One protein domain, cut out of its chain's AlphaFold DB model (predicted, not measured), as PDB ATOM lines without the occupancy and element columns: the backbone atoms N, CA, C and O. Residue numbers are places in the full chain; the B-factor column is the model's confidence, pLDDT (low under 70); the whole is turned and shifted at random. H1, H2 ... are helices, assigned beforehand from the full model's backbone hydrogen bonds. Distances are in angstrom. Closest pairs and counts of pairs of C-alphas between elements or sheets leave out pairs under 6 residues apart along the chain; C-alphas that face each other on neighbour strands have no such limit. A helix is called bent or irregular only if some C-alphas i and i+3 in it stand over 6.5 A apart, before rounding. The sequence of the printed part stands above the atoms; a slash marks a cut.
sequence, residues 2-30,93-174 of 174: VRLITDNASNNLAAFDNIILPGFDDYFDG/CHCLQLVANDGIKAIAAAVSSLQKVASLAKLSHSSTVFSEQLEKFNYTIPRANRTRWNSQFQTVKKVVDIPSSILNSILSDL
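Overview. This is residues 2 to 30 and 93 to 174 of the 174 residues of the protein "Hypothetical protein" of Rotaria socialis (UniProt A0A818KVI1). A long helix, H4, is crossed about perpendicularly by H6, with the short H2 also packed on H4; H1 and H3 meet toward one end of this loose array of helices, and H5 and H7 pair at the other. Residues 2 to 7 form a tail leading away from H1 that adds to the length, and the long link from H5 folds back to the start of H6. The printed part has 111 residues with seven named helices, H1 to H7 in order along the chain, and no named strand; its class is all helix. It is only just loose, close to compact, with a radius of gyration of the C-alphas of 16.0 A, and elongated, spanning 58 by 31 by 22 A.

Arrangement. H1, residues 9 to 19, only just touches H3, residues 93 to 106, with 3 pairs of C-alphas within 8 A; the closest C-alphas are those of Ile 19 and Asn 101, 6.6 A apart. Their lines stand at a steep tilt of 49 degrees, the same way. H2, residues 25 to 28, touches H4, residues 108 to 126, the hub; their closest C-alphas, of Tyr 27 and Ala 118, are 5.8 A apart. H3 and H4 touch only at the corner, and only just, with 3 pairs of C-alphas within 8 A; the closest are those of Ile 104 and Ala 110, 6.6 A apart. H4 and H5, residues 128 to 136, touch only at the corner, about perpendicular at 84 degrees, with the C-alphas of Ser 124 and Ser 131 closest at 5.0 A. H6, residues 149 to 160, touches H4 with residues 155 to 160 alone, about perpendicular at 85 degrees; the closest C-alphas, of Val 117 and Val 156, are 6.3 A apart. H7, residues 164 to 172, touches H5 at a shallow tilt of 34 degrees, only just short of steep, opposite ways; the closest C-alphas, of Gln 133 and Ile 170, are 6.6 A apart. The helix packing is mostly crossed, only just, with 1 of 3 pairs at a shallow tilt. Among the pairs that are apart are H1 and H4, and H4 and H7. Every O i to N i+4 pair is within hydrogen-bond range in H3, H4, H5, H6 and H7; in H1 it is 5 of 7, and H2 is too short for such a pair.

Along the chain. H1 begins at C-alpha 9, (205.375, 206.978, 156.690), and is irregular, with C-alphas 15 and 18 lying 7.5 A apart. From first to last C-alpha, H1 measures 15.3 A, H3 20.2 A, H4 27.1 A and H6 16.8 A. H4 begins at C-alpha 108, (184.223, 185.833, 149.053), and H7 ends at C-alpha 172, (175.809, 189.129, 175.428).

Size, cuts and confidence. The two C-alphas farthest apart, of Val 2 and Ser 172, are 59.6 A apart. Residues 31 to 92 are not printed, and C-alphas 30 and 93 across this cut are 28.6 A apart. Of the links printed whole, H5 to H6, residues 137 to 148, is long. The mean pLDDT of the printed part is 85.8; residues 2 to 7 and residue 30 are under 70.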
ATOM      1  N   VAL A   2     225.911 209.010 146.851       47.81
ATOM      2  CA  VAL A   2     224.910 208.055 147.358       47.81
ATOM      3  C   VAL A   2     223.742 208.865 147.914       47.81
ATOM      4  O   VAL A   2     223.917 209.624 148.864       47.81
ATOM      5  N   ARG A   3     222.563 208.764 147.292       52.62
ATOM      6  CA  ARG A   3     221.325 209.338 147.836       52.62
ATOM      7  C   ARG A   3     220.695 208.310 148.768       52.62
ATOM      8  O   ARG A   3     220.169 207.306 148.302       52.62
ATOM      9  N   LEU A   4     220.746 208.572 150.070       51.09
ATOM     10  CA  LEU A   4     219.925 207.860 151.045       51.09
ATOM     11  C   LEU A   4     218.477 208.319 150.858       51.09
ATOM     12  O   LEU A   4     218.139 209.461 151.159       51.09
ATOM     13  N   ILE A   5     217.647 207.444 150.299       59.88
ATOM     14  CA  ILE A   5     216.200 207.637 150.254       59.88
ATOM     15  C   ILE A   5     215.667 207.062 151.560       59.88
ATOM     16  O   ILE A   5     215.691 205.852 151.760       59.88
ATOM     17  N   THR A   6     215.248 207.932 152.474       55.66
ATOM     18  CA  THR A   6     214.534 207.510 153.677       55.66
ATOM     19  C   THR A   6     213.051 207.447 153.344       55.66
ATOM     20  O   THR A   6     212.466 208.459 152.946       55.66
ATOM     21  N   ASP A   7     212.438 206.279 153.492       62.78
ATOM     22  CA  ASP A   7     211.002 206.139 153.280       62.78
ATOM     23  C   ASP A   7     210.239 206.816 154.422       62.78
ATOM     24  O   ASP A   7     210.335 206.416 155.581       62.78
ATOM     25  N   ASN A   8     209.475 207.862 154.099       73.94
ATOM     26  CA  ASN A   8     208.543 208.478 155.043       73.94
ATOM     27  C   ASN A   8     207.325 207.551 155.265       73.94
ATOM     28  O   ASN A   8     207.007 206.715 154.415       73.94
ATOM     29  N   ALA A   9     206.608 207.703 156.379       70.25
ATOM     30  CA  ALA A   9     205.375 206.978 156.690       70.25
ATOM     31  C   ALA A   9     204.361 207.036 155.537       70.25
ATOM     32  O   ALA A   9     203.796 206.009 155.172       70.25
ATOM     33  N   SER A  10     204.209 208.190 154.878       73.06
ATOM     34  CA  SER A  10     203.338 208.334 153.702       73.06
ATOM     35  C   SER A  10     203.770 207.462 152.517       73.06
ATOM     36  O   SER A  10     202.917 206.897 151.838       73.06
ATOM     37  N   ASN A  11     205.079 207.303 152.290       74.69
ATOM     38  CA  ASN A  11     205.595 206.429 151.230       74.69
ATOM     39  C   ASN A  11     205.338 204.959 151.569       74.69
ATOM     40  O   ASN A  11     204.945 204.191 150.698       74.69
ATOM     41  N   ASN A  12     205.501 204.581 152.842       76.00
ATOM     42  CA  ASN A  12     205.171 203.238 153.312       76.00
ATOM     43  C   ASN A  12     203.668 202.954 153.178       76.00
ATOM     44  O   ASN A  12     203.290 201.905 152.670       76.00
ATOM     45  N   LEU A  13     202.800 203.887 153.573       77.44
ATOM     46  CA  LEU A  13     201.353 203.739 153.408       77.44
ATOM     47  C   LEU A  13     200.977 203.559 151.935       77.44
ATOM     48  O   LEU A  13     200.270 202.612 151.617       77.44
ATOM     49  N   ALA A  14     201.507 204.394 151.038       74.44
ATOM     50  CA  ALA A  14     201.242 204.280 149.605       74.44
ATOM     51  C   ALA A  14     201.758 202.958 149.007       74.44
ATOM     52  O   ALA A  14     201.080 202.342 148.188       74.44
ATOM     53  N   ALA A  15     202.939 202.499 149.425       72.44
ATOM     54  CA  ALA A  15     203.527 201.253 148.935       72.44
ATOM     55  C   ALA A  15     202.775 200.004 149.425       72.44
ATOM     56  O   ALA A  15     202.719 198.997 148.719       72.44
ATOM     57  N   PHE A  16     202.195 200.063 150.627       78.81
ATOM     58  CA  PHE A  16     201.576 198.918 151.291       78.81
ATOM     59  C   PHE A  16     200.046 198.983 151.360       78.81
ATOM     60  O   PHE A  16     199.423 198.108 151.958       78.81
ATOM     61  N   ASP A  17     199.407 199.960 150.725       75.88
ATOM     62  CA  ASP A  17     197.948 200.077 150.782       75.88
ATOM     63  C   ASP A  17     197.248 198.849 150.178       75.88
ATOM     64  O   ASP A  17     196.285 198.312 150.721       75.88
ATOM     65  N   ASN A  18     197.823 198.305 149.105       76.25
ATOM     66  CA  ASN A  18     197.282 197.142 148.404       76.25
ATOM     67  C   ASN A  18     197.521 195.802 149.122       76.25
ATOM     68  O   ASN A  18     197.029 194.776 148.649       76.25
ATOM     69  N   ILE A  19     198.274 195.783 150.231       81.94
ATOM     70  CA  ILE A  19     198.551 194.554 150.998       81.94
ATOM     71  C   ILE A  19     197.666 194.399 152.239       81.94
ATOM     72  O   ILE A  19     197.831 193.423 152.978       81.94
ATOM     73  N   ILE A  20     196.721 195.317 152.468       87.19
ATOM     74  CA  ILE A  20     195.706 195.168 153.516       87.19
ATOM     75  C   ILE A  20     194.922 193.878 153.262       87.19
ATOM     76  O   ILE A  20     194.476 193.599 152.145       87.19
ATOM     77  N   LEU A  21     194.808 193.058 154.304       87.62
ATOM     78  CA  LEU A  21     194.071 191.809 154.277       87.62
ATOM     79  C   LEU A  21     192.602 192.121 153.958       87.62
ATOM     80  O   LEU A  21     192.004 192.943 154.653       87.62
ATOM     81  N   PRO A  22     191.997 191.461 152.960       87.81
ATOM     82  CA  PRO A  22     190.604 191.714 152.607       87.81
ATOM     83  C   PRO A  22     189.680 191.596 153.822       87.81
ATOM     84  O   PRO A  22     189.686 190.573 154.512       87.81
ATOM     85  N   GLY A  23     188.892 192.641 154.086       86.44
ATOM     86  CA  GLY A  23     188.004 192.719 155.246       86.44
ATOM     87  C   GLY A  23     188.579 193.454 156.459       86.44
ATOM     88  O   GLY A  23     187.852 193.662 157.428       86.44
ATOM     89  N   PHE A  24     189.844 193.876 156.418       89.50
ATOM     90  CA  PHE A  24     190.427 194.806 157.396       89.50
ATOM     91  C   PHE A  24     190.315 196.274 156.966       89.50
ATOM     92  O   PHE A  24     190.795 197.143 157.686       89.50
ATOM     93  N   ASP A  25     189.677 196.565 155.836       87.38
ATOM     94  CA  ASP A  25     189.531 197.920 155.296       87.38
ATOM     95  C   ASP A  25     188.929 198.867 156.359       87.38
ATOM     96  O   ASP A  25     189.584 199.802 156.824       87.38
ATOM     97  N   ASP A  26     187.769 198.492 156.907       84.81
ATOM     98  CA  ASP A  26     187.060 199.256 157.944       84.81
ATOM     99  C   ASP A  26     187.774 199.255 159.312       84.81
ATOM    100  O   ASP A  26     187.466 200.068 160.192       84.81
ATOM    101  N   TYR A  27     188.718 198.332 159.545       88.25
ATOM    102  CA  TYR A  27     189.497 198.314 160.789       88.25
ATOM    103  C   TYR A  27     190.327 199.588 160.910       88.25
ATOM    104  O   TYR A  27     190.408 200.168 161.994       88.25
ATOM    105  N   PHE A  28     190.906 200.027 159.793       87.12
ATOM    106  CA  PHE A  28     191.779 201.193 159.726       87.12
ATOM    107  C   PHE A  28     191.016 202.507 159.506       87.12
ATOM    108  O   PHE A  28     191.574 203.575 159.764       87.12
ATOM    109  N   ASP A  29     189.739 202.451 159.124       80.19
ATOM    110  CA  ASP A  29     188.898 203.639 158.988       80.19
ATOM    111  C   ASP A  29     188.727 204.379 160.325       80.19
ATOM    112  O   ASP A  29     188.297 203.815 161.342       80.19
ATOM    113  N   GLY A  30     189.076 205.669 160.308       64.75
ATOM    114  CA  GLY A  30     189.061 206.564 161.470       64.75
ATOM    115  C   GLY A  30     190.304 206.484 162.363       64.75
ATOM    116  O   GLY A  30     190.432 207.288 163.283       64.75
ATOM    117  N   CYS A  93     209.237 187.906 149.896       82.56
ATOM    118  CA  CYS A  93     208.205 188.105 150.914       82.56
ATOM    119  C   CYS A  93     207.044 188.966 150.398       82.56
ATOM    120  O   CYS A  93     205.898 188.713 150.761       82.56
ATOM    121  N   HIS A  94     207.324 189.958 149.548       80.94
ATOM    122  CA  HIS A  94     206.288 190.787 148.937       80.94
ATOM    123  C   HIS A  94     205.472 189.994 147.912       80.94
ATOM    124  O   HIS A  94     204.246 190.058 147.928       80.94
ATOM    125  N   CYS A  95     206.120 189.161 147.094       86.62
ATOM    126  CA  CYS A  95     205.414 188.253 146.186       86.62
ATOM    127  C   CYS A  95     204.459 187.318 146.944       86.62
ATOM    128  O   CYS A  95     203.303 187.174 146.553       86.62
ATOM    129  N   LEU A  96     204.903 186.732 148.062       86.19
ATOM    130  CA  LEU A  96     204.051 185.878 148.896       86.19
ATOM    131  C   LEU A  96     202.855 186.645 149.482       86.19
ATOM    132  O   LEU A  96     201.744 186.118 149.507       86.19
ATOM    133  N   GLN A  97     203.074 187.885 149.932       85.19
ATOM    134  CA  GLN A  97     202.001 188.748 150.435       85.19
ATOM    135  C   GLN A  97     200.935 189.000 149.367       85.19
ATOM    136  O   GLN A  97     199.751 188.887 149.673       85.19
ATOM    137  N   LEU A  98     201.341 189.292 148.127       86.50
ATOM    138  CA  LEU A  98     200.414 189.517 147.015       86.50
ATOM    139  C   LEU A  98     199.604 188.257 146.692       86.50
ATOM    140  O   LEU A  98     198.378 188.316 146.669       86.50
ATOM    141  N   VAL A  99     200.261 187.100 146.550       89.88
ATOM    142  CA  VAL A  99     199.580 185.823 146.257       89.88
ATOM    143  C   VAL A  99     198.560 185.467 147.340       89.88
ATOM    144  O   VAL A  99     197.439 185.064 147.030       89.88
ATOM    145  N   ALA A 100     198.923 185.625 148.616       87.56
ATOM    146  CA  ALA A 100     198.004 185.369 149.718       87.56
ATOM    147  C   ALA A 100     196.827 186.358 149.723       87.56
ATOM    148  O   ALA A 100     195.687 185.951 149.945       87.56
ATOM    149  N   ASN A 101     197.087 187.642 149.457       87.25
ATOM    150  CA  ASN A 101     196.054 188.671 149.379       87.25
ATOM    151  C   ASN A 101     195.043 188.363 148.263       87.25
ATOM    152  O   ASN A 101     193.841 188.292 148.528       87.25
ATOM    153  N   ASP A 102     195.528 188.084 147.054       89.25
ATOM    154  CA  ASP A 102     194.696 187.769 145.891       89.25
ATOM    155  C   ASP A 102     193.901 186.474 146.092       89.25
ATOM    156  O   ASP A 102     192.706 186.418 145.790       89.25
ATOM    157  N   GLY A 103     194.524 185.449 146.682       90.12
ATOM    158  CA  GLY A 103     193.846 184.204 147.037       90.12
ATOM    159  C   GLY A 103     192.688 184.421 148.014       90.12
ATOM    160  O   GLY A 103     191.620 183.839 147.844       90.12
ATOM    161  N   ILE A 104     192.856 185.296 149.009       89.12
ATOM    162  CA  ILE A 104     191.788 185.632 149.961       89.12
ATOM    163  C   ILE A 104     190.691 186.461 149.285       89.12
ATOM    164  O   ILE A 104     189.514 186.178 149.505       89.12
ATOM    165  N   LYS A 105     191.045 187.428 148.426       87.31
ATOM    166  CA  LYS A 105     190.071 188.207 147.636       87.31
ATOM    167  C   LYS A 105     189.195 187.309 146.765       87.31
ATOM    168  O   LYS A 105     187.999 187.562 146.639       87.31
ATOM    169  N   ALA A 106     189.765 186.246 146.202       89.25
ATOM    170  CA  ALA A 106     189.024 185.281 145.393       89.25
ATOM    171  C   ALA A 106     187.993 184.467 146.204       89.25
ATOM    172  O   ALA A 106     187.023 183.961 145.639       89.25
ATOM    173  N   ILE A 107     188.159 184.351 147.527       90.06
ATOM    174  CA  ILE A 107     187.276 183.579 148.409       90.06
ATOM    175  C   ILE A 107     186.323 184.533 149.141       90.06
ATOM    176  O   ILE A 107     186.538 184.901 150.296       90.06
ATOM    177  N   ALA A 108     185.206 184.888 148.500       81.25
ATOM    178  CA  ALA A 108     184.223 185.833 149.053       81.25
ATOM    179  C   ALA A 108     183.734 185.477 150.478       81.25
ATOM    180  O   ALA A 108     183.541 186.356 151.319       81.25
ATOM    181  N   ALA A 109     183.581 184.183 150.789       85.56
ATOM    182  CA  ALA A 109     183.173 183.728 152.121       85.56
ATOM    183  C   ALA A 109     184.208 184.064 153.216       85.56
ATOM    184  O   ALA A 109     183.829 184.412 154.339       85.56
ATOM    185  N   ALA A 110     185.504 184.003 152.887       87.06
ATOM    186  CA  ALA A 110     186.584 184.305 153.821       87.06
ATOM    187  C   ALA A 110     186.605 185.795 154.174       87.06
ATOM    188  O   ALA A 110     186.724 186.130 155.351       87.06
ATOM    189  N   VAL A 111     186.382 186.674 153.190       90.38
ATOM    190  CA  VAL A 111     186.330 188.132 153.389       90.38
ATOM    191  C   VAL A 111     185.294 188.507 154.452       90.38
ATOM    192  O   VAL A 111     185.618 189.205 155.409       90.38
ATOM    193  N   SER A 112     184.076 187.965 154.363       90.31
ATOM    194  CA  SER A 112     183.011 188.256 155.340       90.31
ATOM    195  C   SER A 112     183.346 187.806 156.770       90.31
ATOM    196  O   SER A 112     182.946 188.436 157.750       90.31
ATOM    197  N   SER A 113     184.100 186.713 156.908       92.25
ATOM    198  CA  SER A 113     184.542 186.210 158.212       92.25
ATOM    199  C   SER A 113     185.680 187.063 158.768       92.25
ATOM    200  O   SER A 113     185.680 187.398 159.951       92.25
ATOM    201  N   LEU A 114     186.609 187.482 157.904       93.31
ATOM    202  CA  LEU A 114     187.697 188.391 158.254       93.31
ATOM    203  C   LEU A 114     187.179 189.769 158.678       93.31
ATOM    204  O   LEU A 114     187.690 190.308 159.651       93.31
ATOM    205  N   GLN A 115     186.115 190.288 158.060       92.50
ATOM    206  CA  GLN A 115     185.450 191.527 158.493       92.50
ATOM    207  C   GLN A 115     184.909 191.445 159.925       92.50
ATOM    208  O   GLN A 115     185.047 192.386 160.708       92.50
ATOM    209  N   LYS A 116     184.324 190.305 160.310       92.31
ATOM    210  CA  LYS A 116     183.859 190.083 161.691       92.31
ATOM    211  C   LYS A 116     185.029 190.020 162.664       92.31
ATOM    212  O   LYS A 116     184.975 190.628 163.727       92.31
ATOM    213  N   VAL A 117     186.095 189.319 162.284       93.94
ATOM    214  CA  VAL A 117     187.334 189.243 163.067       93.94
ATOM    215  C   VAL A 117     187.953 190.627 163.253       93.94
ATOM    216  O   VAL A 117     188.304 190.995 164.372       93.94
ATOM    217  N   ALA A 118     188.028 191.418 162.185       93.12
ATOM    218  CA  ALA A 118     188.493 192.795 162.215       93.12
ATOM    219  C   ALA A 118     187.610 193.658 163.126       93.12
ATOM    220  O   ALA A 118     188.123 194.387 163.968       93.12
ATOM    221  N   SER A 119     186.286 193.514 163.047       92.56
ATOM    222  CA  SER A 119     185.345 194.242 163.909       92.56
ATOM    223  C   SER A 119     185.526 193.900 165.392       92.56
ATOM    224  O   SER A 119     185.572 194.803 166.224       92.56
ATOM    225  N   LEU A 120     185.699 192.618 165.733       92.06
ATOM    226  CA  LEU A 120     185.989 192.173 167.104       92.06
ATOM    227  C   LEU A 120     187.331 192.709 167.603       92.06
ATOM    228  O   LEU A 120     187.428 193.196 168.727       92.06
ATOM    229  N   ALA A 121     188.359 192.666 166.758       93.25
ATOM    230  CA  ALA A 121     189.651 193.248 167.084       93.25
ATOM    231  C   ALA A 121     189.544 194.766 167.292       93.25
ATOM    232  O   ALA A 121     190.137 195.296 168.227       93.25
ATOM    233  N   LYS A 122     188.764 195.479 166.467       92.44
ATOM    234  CA  LYS A 122     188.524 196.923 166.620       92.44
ATOM    235  C   LYS A 122     187.836 197.204 167.953       92.44
ATOM    236  O   LYS A 122     188.299 198.066 168.694       92.44
ATOM    237  N   LEU A 123     186.807 196.423 168.286       91.06
ATOM    238  CA  LEU A 123     186.083 196.517 169.554       91.06
ATOM    239  C   LEU A 123     187.000 196.284 170.764       91.06
ATOM    240  O   LEU A 123     186.884 197.002 171.751       91.06
ATOM    241  N   SER A 124     187.956 195.351 170.666       91.81
ATOM    242  CA  SER A 124     188.979 195.097 171.702       91.81
ATOM    243  C   SER A 124     189.854 196.297 172.016       91.81
ATOM    244  O   SER A 124     190.449 196.327 173.087       91.81
ATOM    245  N   HIS A 125     189.959 197.262 171.110       90.06
ATOM    246  CA  HIS A 125     190.783 198.451 171.308       90.06
ATOM    247  C   HIS A 125     189.965 199.719 171.528       90.06
ATOM    248  O   HIS A 125     190.489 200.683 172.076       90.06
ATOM    249  N   SER A 126     188.709 199.745 171.081       88.88
ATOM    250  CA  SER A 126     187.836 200.910 171.227       88.88
ATOM    251  C   SER A 126     186.932 200.847 172.458       88.88
ATOM    252  O   SER A 126     186.531 201.897 172.953       88.88
ATOM    253  N   SER A 127     186.603 199.652 172.960       90.44
ATOM    254  CA  SER A 127     185.729 199.461 174.122       90.44
ATOM    255  C   SER A 127     186.521 198.969 175.328       90.44
ATOM    256  O   SER A 127     187.040 197.852 175.335       90.44
ATOM    257  N   THR A 128     186.564 199.790 176.380       89.12
ATOM    258  CA  THR A 128     187.190 199.425 177.658       89.12
ATOM    259  C   THR A 128     186.482 198.238 178.304       89.12
ATOM    260  O   THR A 128     187.143 197.305 178.739       89.12
ATOM    261  N   VAL A 129     185.144 198.206 178.263       90.25
ATOM    262  CA  VAL A 129     184.335 197.104 178.812       90.25
ATOM    263  C   VAL A 129     184.670 195.780 178.125       90.25
ATOM    264  O   VAL A 129     184.869 194.766 178.790       90.25
ATOM    265  N   PHE A 130     184.774 195.778 176.793       90.62
ATOM    266  CA  PHE A 130     185.119 194.567 176.049       90.62
ATOM    267  C   PHE A 130     186.568 194.128 176.316       90.62
ATOM    268  O   PHE A 130     186.817 192.938 176.516       90.62
ATOM    269  N   SER A 131     187.511 195.076 176.371       91.50
ATOM    270  CA  SER A 131     188.923 194.798 176.674       91.50
ATOM    271  C   SER A 131     189.106 194.202 178.072       91.50
ATOM    272  O   SER A 131     189.751 193.167 178.217       91.50
ATOM    273  N   GLU A 132     188.483 194.793 179.095       91.69
ATOM    274  CA  GLU A 132     188.565 194.314 180.481       91.69
ATOM    275  C   GLU A 132     187.988 192.900 180.636       91.69
ATOM    276  O   GLU A 132     188.548 192.059 181.344       91.69
ATOM    277  N   GLN A 133     186.886 192.596 179.943       90.75
ATOM    278  CA  GLN A 133     186.310 191.251 179.960       90.75
ATOM    279  C   GLN A 133     187.225 190.234 179.272       90.75
ATOM    280  O   GLN A 133     187.403 189.135 179.793       90.75
ATOM    281  N   LEU A 134     187.851 190.581 178.143       90.50
ATOM    282  CA  LEU A 134     188.832 189.703 177.497       90.50
ATOM    283  C   LEU A 134     190.033 189.422 178.408       90.50
ATOM    284  O   LEU A 134     190.433 188.262 178.560       90.50
ATOM    285  N   GLU A 135     190.552 190.450 179.076       91.69
ATOM    286  CA  GLU A 135     191.660 190.328 180.027       91.69
ATOM    287  C   GLU A 135     191.296 189.458 181.232       91.69
ATOM    288  O   GLU A 135     192.107 188.640 181.669       91.69
ATOM    289  N   LYS A 136     190.051 189.530 181.718       92.19
ATOM    290  CA  LYS A 136     189.542 188.646 182.780       92.19
ATOM    291  C   LYS A 136     189.619 187.164 182.401       92.19
ATOM    292  O   LYS A 136     189.842 186.318 183.268       92.19
ATOM    293  N   PHE A 137     189.467 186.842 181.117       88.69
ATOM    294  CA  PHE A 137     189.648 185.489 180.582       88.69
ATOM    295  C   PHE A 137     191.088 185.199 180.117       88.69
ATOM    296  O   PHE A 137     191.337 184.123 179.579       88.69
ATOM    297  N   ASN A 138     192.045 186.100 180.376       91.06
ATOM    298  CA  ASN A 138     193.452 186.038 179.953       91.06
ATOM    299  C   ASN A 138     193.657 186.036 178.427       91.06
ATOM    300  O   ASN A 138     194.614 185.438 177.926       91.06
ATOM    301  N   TYR A 139     192.780 186.712 177.681       92.00
ATOM    302  CA  TYR A 139     192.941 186.917 176.244       92.00
ATOM    303  C   TYR A 139     193.243 188.381 175.928       92.00
ATOM    304  O   TYR A 139     192.646 189.295 176.482       92.00
ATOM    305  N   THR A 140     194.151 188.597 174.978       91.12
ATOM    306  CA  THR A 140     194.470 189.924 174.444       91.12
ATOM    307  C   THR A 140     194.650 189.813 172.941       91.12
ATOM    308  O   THR A 140     195.376 188.939 172.448       91.12
ATOM    309  N   ILE A 141     193.990 190.700 172.203       92.69
ATOM    310  CA  ILE A 141     194.094 190.778 170.748       92.69
ATOM    311  C   ILE A 141     195.127 191.865 170.415       92.69
ATOM    312  O   ILE A 141     195.001 192.975 170.918       92.69
ATOM    313  N   PRO A 142     196.174 191.584 169.619       91.81
ATOM    314  CA  PRO A 142     197.144 192.597 169.219       91.81
ATOM    315  C   PRO A 142     196.555 193.531 168.157       91.81
ATOM    316  O   PRO A 142     195.813 193.090 167.272       91.81
ATOM    317  N   ARG A 143     196.955 194.808 168.204       90.25
ATOM    318  CA  ARG A 143     196.545 195.802 167.206       90.25
ATOM    319  C   ARG A 143     197.158 195.472 165.849       90.25
ATOM    320  O   ARG A 143     198.366 195.252 165.742       90.25
ATOM    321  N   ALA A 144     196.328 195.463 164.813       90.25
ATOM    322  CA  ALA A 144     196.807 195.272 163.456       90.25
ATOM    323  C   ALA A 144     197.479 196.555 162.942       90.25
ATOM    324  O   ALA A 144     197.084 197.668 163.288       90.25
ATOM    325  N   ASN A 145     198.491 196.398 162.093       87.31
ATOM    326  CA  ASN A 145     199.197 197.485 161.431       87.31
ATOM    327  C   ASN A 145     198.922 197.444 159.918       87.31
ATOM    328  O   ASN A 145     199.025 196.394 159.272       87.31
ATOM    329  N   ARG A 146     198.591 198.614 159.361       85.06
ATOM    330  CA  ARG A 146     198.192 198.780 157.958       85.06
ATOM    331  C   ARG A 146     199.296 198.384 156.978       85.06
ATOM    332  O   ARG A 146     199.014 197.716 155.993       85.06
ATOM    333  N   THR A 147     200.553 198.709 157.280       82.69
ATOM    334  CA  THR A 147     201.702 198.471 156.389       82.69
ATOM    335  C   THR A 147     202.388 197.122 156.616       82.69
ATOM    336  O   THR A 147     203.355 196.794 155.931       82.69
ATOM    337  N   ARG A 148     201.914 196.301 157.568       82.94
ATOM    338  CA  ARG A 148     202.537 195.012 157.906       82.94
ATOM    339  C   ARG A 148     201.519 193.879 157.968       82.94
ATOM    340  O   ARG A 148     200.975 193.583 159.031       82.94
ATOM    341  N   TRP A 149     201.369 193.150 156.864       84.31
ATOM    342  CA  TRP A 149     200.450 192.008 156.736       84.31
ATOM    343  C   TRP A 149     200.565 190.961 157.863       84.31
ATOM    344  O   TRP A 149     199.559 190.475 158.372       84.31
ATOM    345  N   ASN A 150     201.783 190.672 158.340       86.31
ATOM    346  CA  ASN A 150     201.996 189.723 159.442       86.31
ATOM    347  C   ASN A 150     201.259 190.128 160.735       86.31
ATOM    348  O   ASN A 150     200.779 189.271 161.467       86.31
ATOM    349  N   SER A 151     201.136 191.431 161.015       88.88
ATOM    350  CA  SER A 151     200.390 191.899 162.190       88.88
ATOM    351  C   SER A 151     198.889 191.624 162.057       88.88
ATOM    352  O   SER A 151     198.281 191.128 162.998       88.88
ATOM    353  N   GLN A 152     198.319 191.835 160.866       91.38
ATOM    354  CA  GLN A 152     196.916 191.538 160.560       91.38
ATOM    355  C   GLN A 152     196.644 190.034 160.700       91.38
ATOM    356  O   GLN A 152     195.680 189.631 161.346       91.38
ATOM    357  N   PHE A 153     197.546 189.188 160.193       90.94
ATOM    358  CA  PHE A 153     197.466 187.738 160.380       90.94
ATOM    359  C   PHE A 153     197.527 187.324 161.860       90.94
ATOM    360  O   PHE A 153     196.745 186.480 162.297       90.94
ATOM    361  N   GLN A 154     198.419 187.924 162.653       93.25
ATOM    362  CA  GLN A 154     198.497 187.650 164.091       93.25
ATOM    363  C   GLN A 154     197.217 188.050 164.827       93.25
ATOM    364  O   GLN A 154     196.760 187.290 165.681       93.25
ATOM    365  N   THR A 155     196.611 189.186 164.472       94.00
ATOM    366  CA  THR A 155     195.295 189.594 164.982       94.00
ATOM    367  C   THR A 155     194.239 188.538 164.658       94.00
ATOM    368  O   THR A 155     193.539 188.089 165.565       94.00
ATOM    369  N   VAL A 156     194.172 188.065 163.407       94.06
ATOM    370  CA  VAL A 156     193.222 187.013 163.004       94.06
ATOM    371  C   VAL A 156     193.426 185.740 163.814       94.06
ATOM    372  O   VAL A 156     192.474 185.219 164.390       94.06
ATOM    373  N   LYS A 157     194.671 185.266 163.906       94.75
ATOM    374  CA  LYS A 157     195.012 184.065 164.668       94.75
ATOM    375  C   LYS A 157     194.557 184.182 166.122       94.75
ATOM    376  O   LYS A 157     193.917 183.276 166.636       94.75
ATOM    377  N   LYS A 158     194.832 185.319 166.762       94.56
ATOM    378  CA  LYS A 158     194.472 185.547 168.164       94.56
ATOM    379  C   LYS A 158     192.971 185.573 168.398       94.56
ATOM    380  O   LYS A 158     192.541 185.037 169.405       94.56
ATOM    381  N   VAL A 159     192.184 186.141 167.486       94.00
ATOM    382  CA  VAL A 159     190.717 186.118 167.597       94.00
ATOM    383  C   VAL A 159     190.174 184.698 167.430       94.00
ATOM    384  O   VAL A 159     189.287 184.295 168.176       94.00
ATOM    385  N   VAL A 160     190.717 183.930 166.483       93.62
ATOM    386  CA  VAL A 160     190.304 182.539 166.232       93.62
ATOM    387  C   VAL A 160     190.688 181.605 167.386       93.62
ATOM    388  O   VAL A 160     189.957 180.657 167.662       93.62
ATOM    389  N   ASP A 161     191.790 181.884 168.083       94.25
ATOM    390  CA  ASP A 161     192.224 181.119 169.258       94.25
ATOM    391  C   ASP A 161     191.287 181.305 170.474       94.25
ATOM    392  O   ASP A 161     191.331 180.499 171.406       94.25
ATOM    393  N   ILE A 162     190.430 182.339 170.496       93.62
ATOM    394  CA  ILE A 162     189.483 182.567 171.598       93.62
ATOM    395  C   ILE A 162     188.270 181.633 171.434       93.62
ATOM    396  O   ILE A 162     187.596 181.665 170.400       93.62
ATOM    397  N   PRO A 163     187.911 180.841 172.462       93.56
ATOM    398  CA  PRO A 163     186.728 179.991 172.421       93.56
ATOM    399  C   PRO A 163     185.444 180.783 172.148       93.56
ATOM    400  O   PRO A 163     185.154 181.782 172.811       93.56
ATOM    401  N   SER A 164     184.611 180.285 171.232       90.81
ATOM    402  CA  SER A 164     183.359 180.955 170.855       90.81
ATOM    403  C   SER A 164     182.381 181.116 172.025       90.81
ATOM    404  O   SER A 164     181.606 182.066 172.041       90.81
ATOM    405  N   SER A 165     182.421 180.227 173.024       91.38
ATOM    406  CA  SER A 165     181.617 180.349 174.248       91.38
ATOM    407  C   SER A 165     181.966 181.601 175.054       91.38
ATOM    408  O   SER A 165     181.068 182.258 175.573       91.38
ATOM    409  N   ILE A 166     183.253 181.950 175.121       90.69
ATOM    410  CA  ILE A 166     183.739 183.136 175.831       90.69
ATOM    411  C   ILE A 166     183.330 184.388 175.062       90.69
ATOM    412  O   ILE A 166     182.702 185.268 175.640       90.69
ATOM    413  N   LEU A 167     183.597 184.440 173.751       89.88
ATOM    414  CA  LEU A 167     183.203 185.585 172.922       89.88
ATOM    415  C   LEU A 167     181.695 185.846 172.990       89.88
ATOM    416  O   LEU A 167     181.288 186.986 173.188       89.88
ATOM    417  N   ASN A 168     180.866 184.804 172.893       91.31
ATOM    418  CA  ASN A 168     179.413 184.956 172.978       91.31
ATOM    419  C   ASN A 168     178.946 185.417 174.363       91.31
ATOM    420  O   ASN A 168     178.006 186.202 174.436       91.31
ATOM    421  N   SER A 169     179.590 184.959 175.443       90.44
ATOM    422  CA  SER A 169     179.295 185.447 176.797       90.44
ATOM    423  C   SER A 169     179.582 186.941 176.899       90.44
ATOM    424  O   SER A 169     178.699 187.700 177.266       90.44
ATOM    425  N   ILE A 170     180.782 187.365 176.495       90.12
ATOM    426  CA  ILE A 170     181.190 188.770 176.579       90.12
ATOM    427  C   ILE A 170     180.270 189.654 175.726       90.12
ATOM    428  O   ILE A 170     179.838 190.706 176.179       90.12
ATOM    429  N   LEU A 171     179.950 189.230 174.500       87.81
ATOM    430  CA  LEU A 171     179.087 189.992 173.592       87.81
ATOM    431  C   LEU A 171     177.622 190.045 174.038       87.81
ATOM    432  O   LEU A 171     176.909 190.941 173.607       87.81
ATOM    433  N   SER A 172     177.165 189.096 174.858       88.31
ATOM    434  CA  SER A 172     175.809 189.129 175.428       88.31
ATOM    435  C   SER A 172     175.705 190.072 176.629       88.31
ATOM    436  O   SER A 172     174.604 190.509 176.954       88.31
ATOM    437  N   ASP A 173     176.835 190.366 177.276       80.12
ATOM    438  CA  ASP A 173     176.935 191.231 178.457       80.12
ATOM    439  C   ASP A 173     177.220 192.712 178.100       80.12
ATOM    440  O   ASP A 173     177.304 193.555 178.997       80.12
ATOM    441  N   LEU A 174     177.393 193.013 176.805       73.81
ATOM    442  CA  LEU A 174     177.674 194.336 176.222       73.81
ATOM    443  C   LEU A 174     176.396 195.078 175.821       73.81
ATOM    444  O   LEU A 174     176.352 196.305 176.071       73.81
TER     445      LEU A 174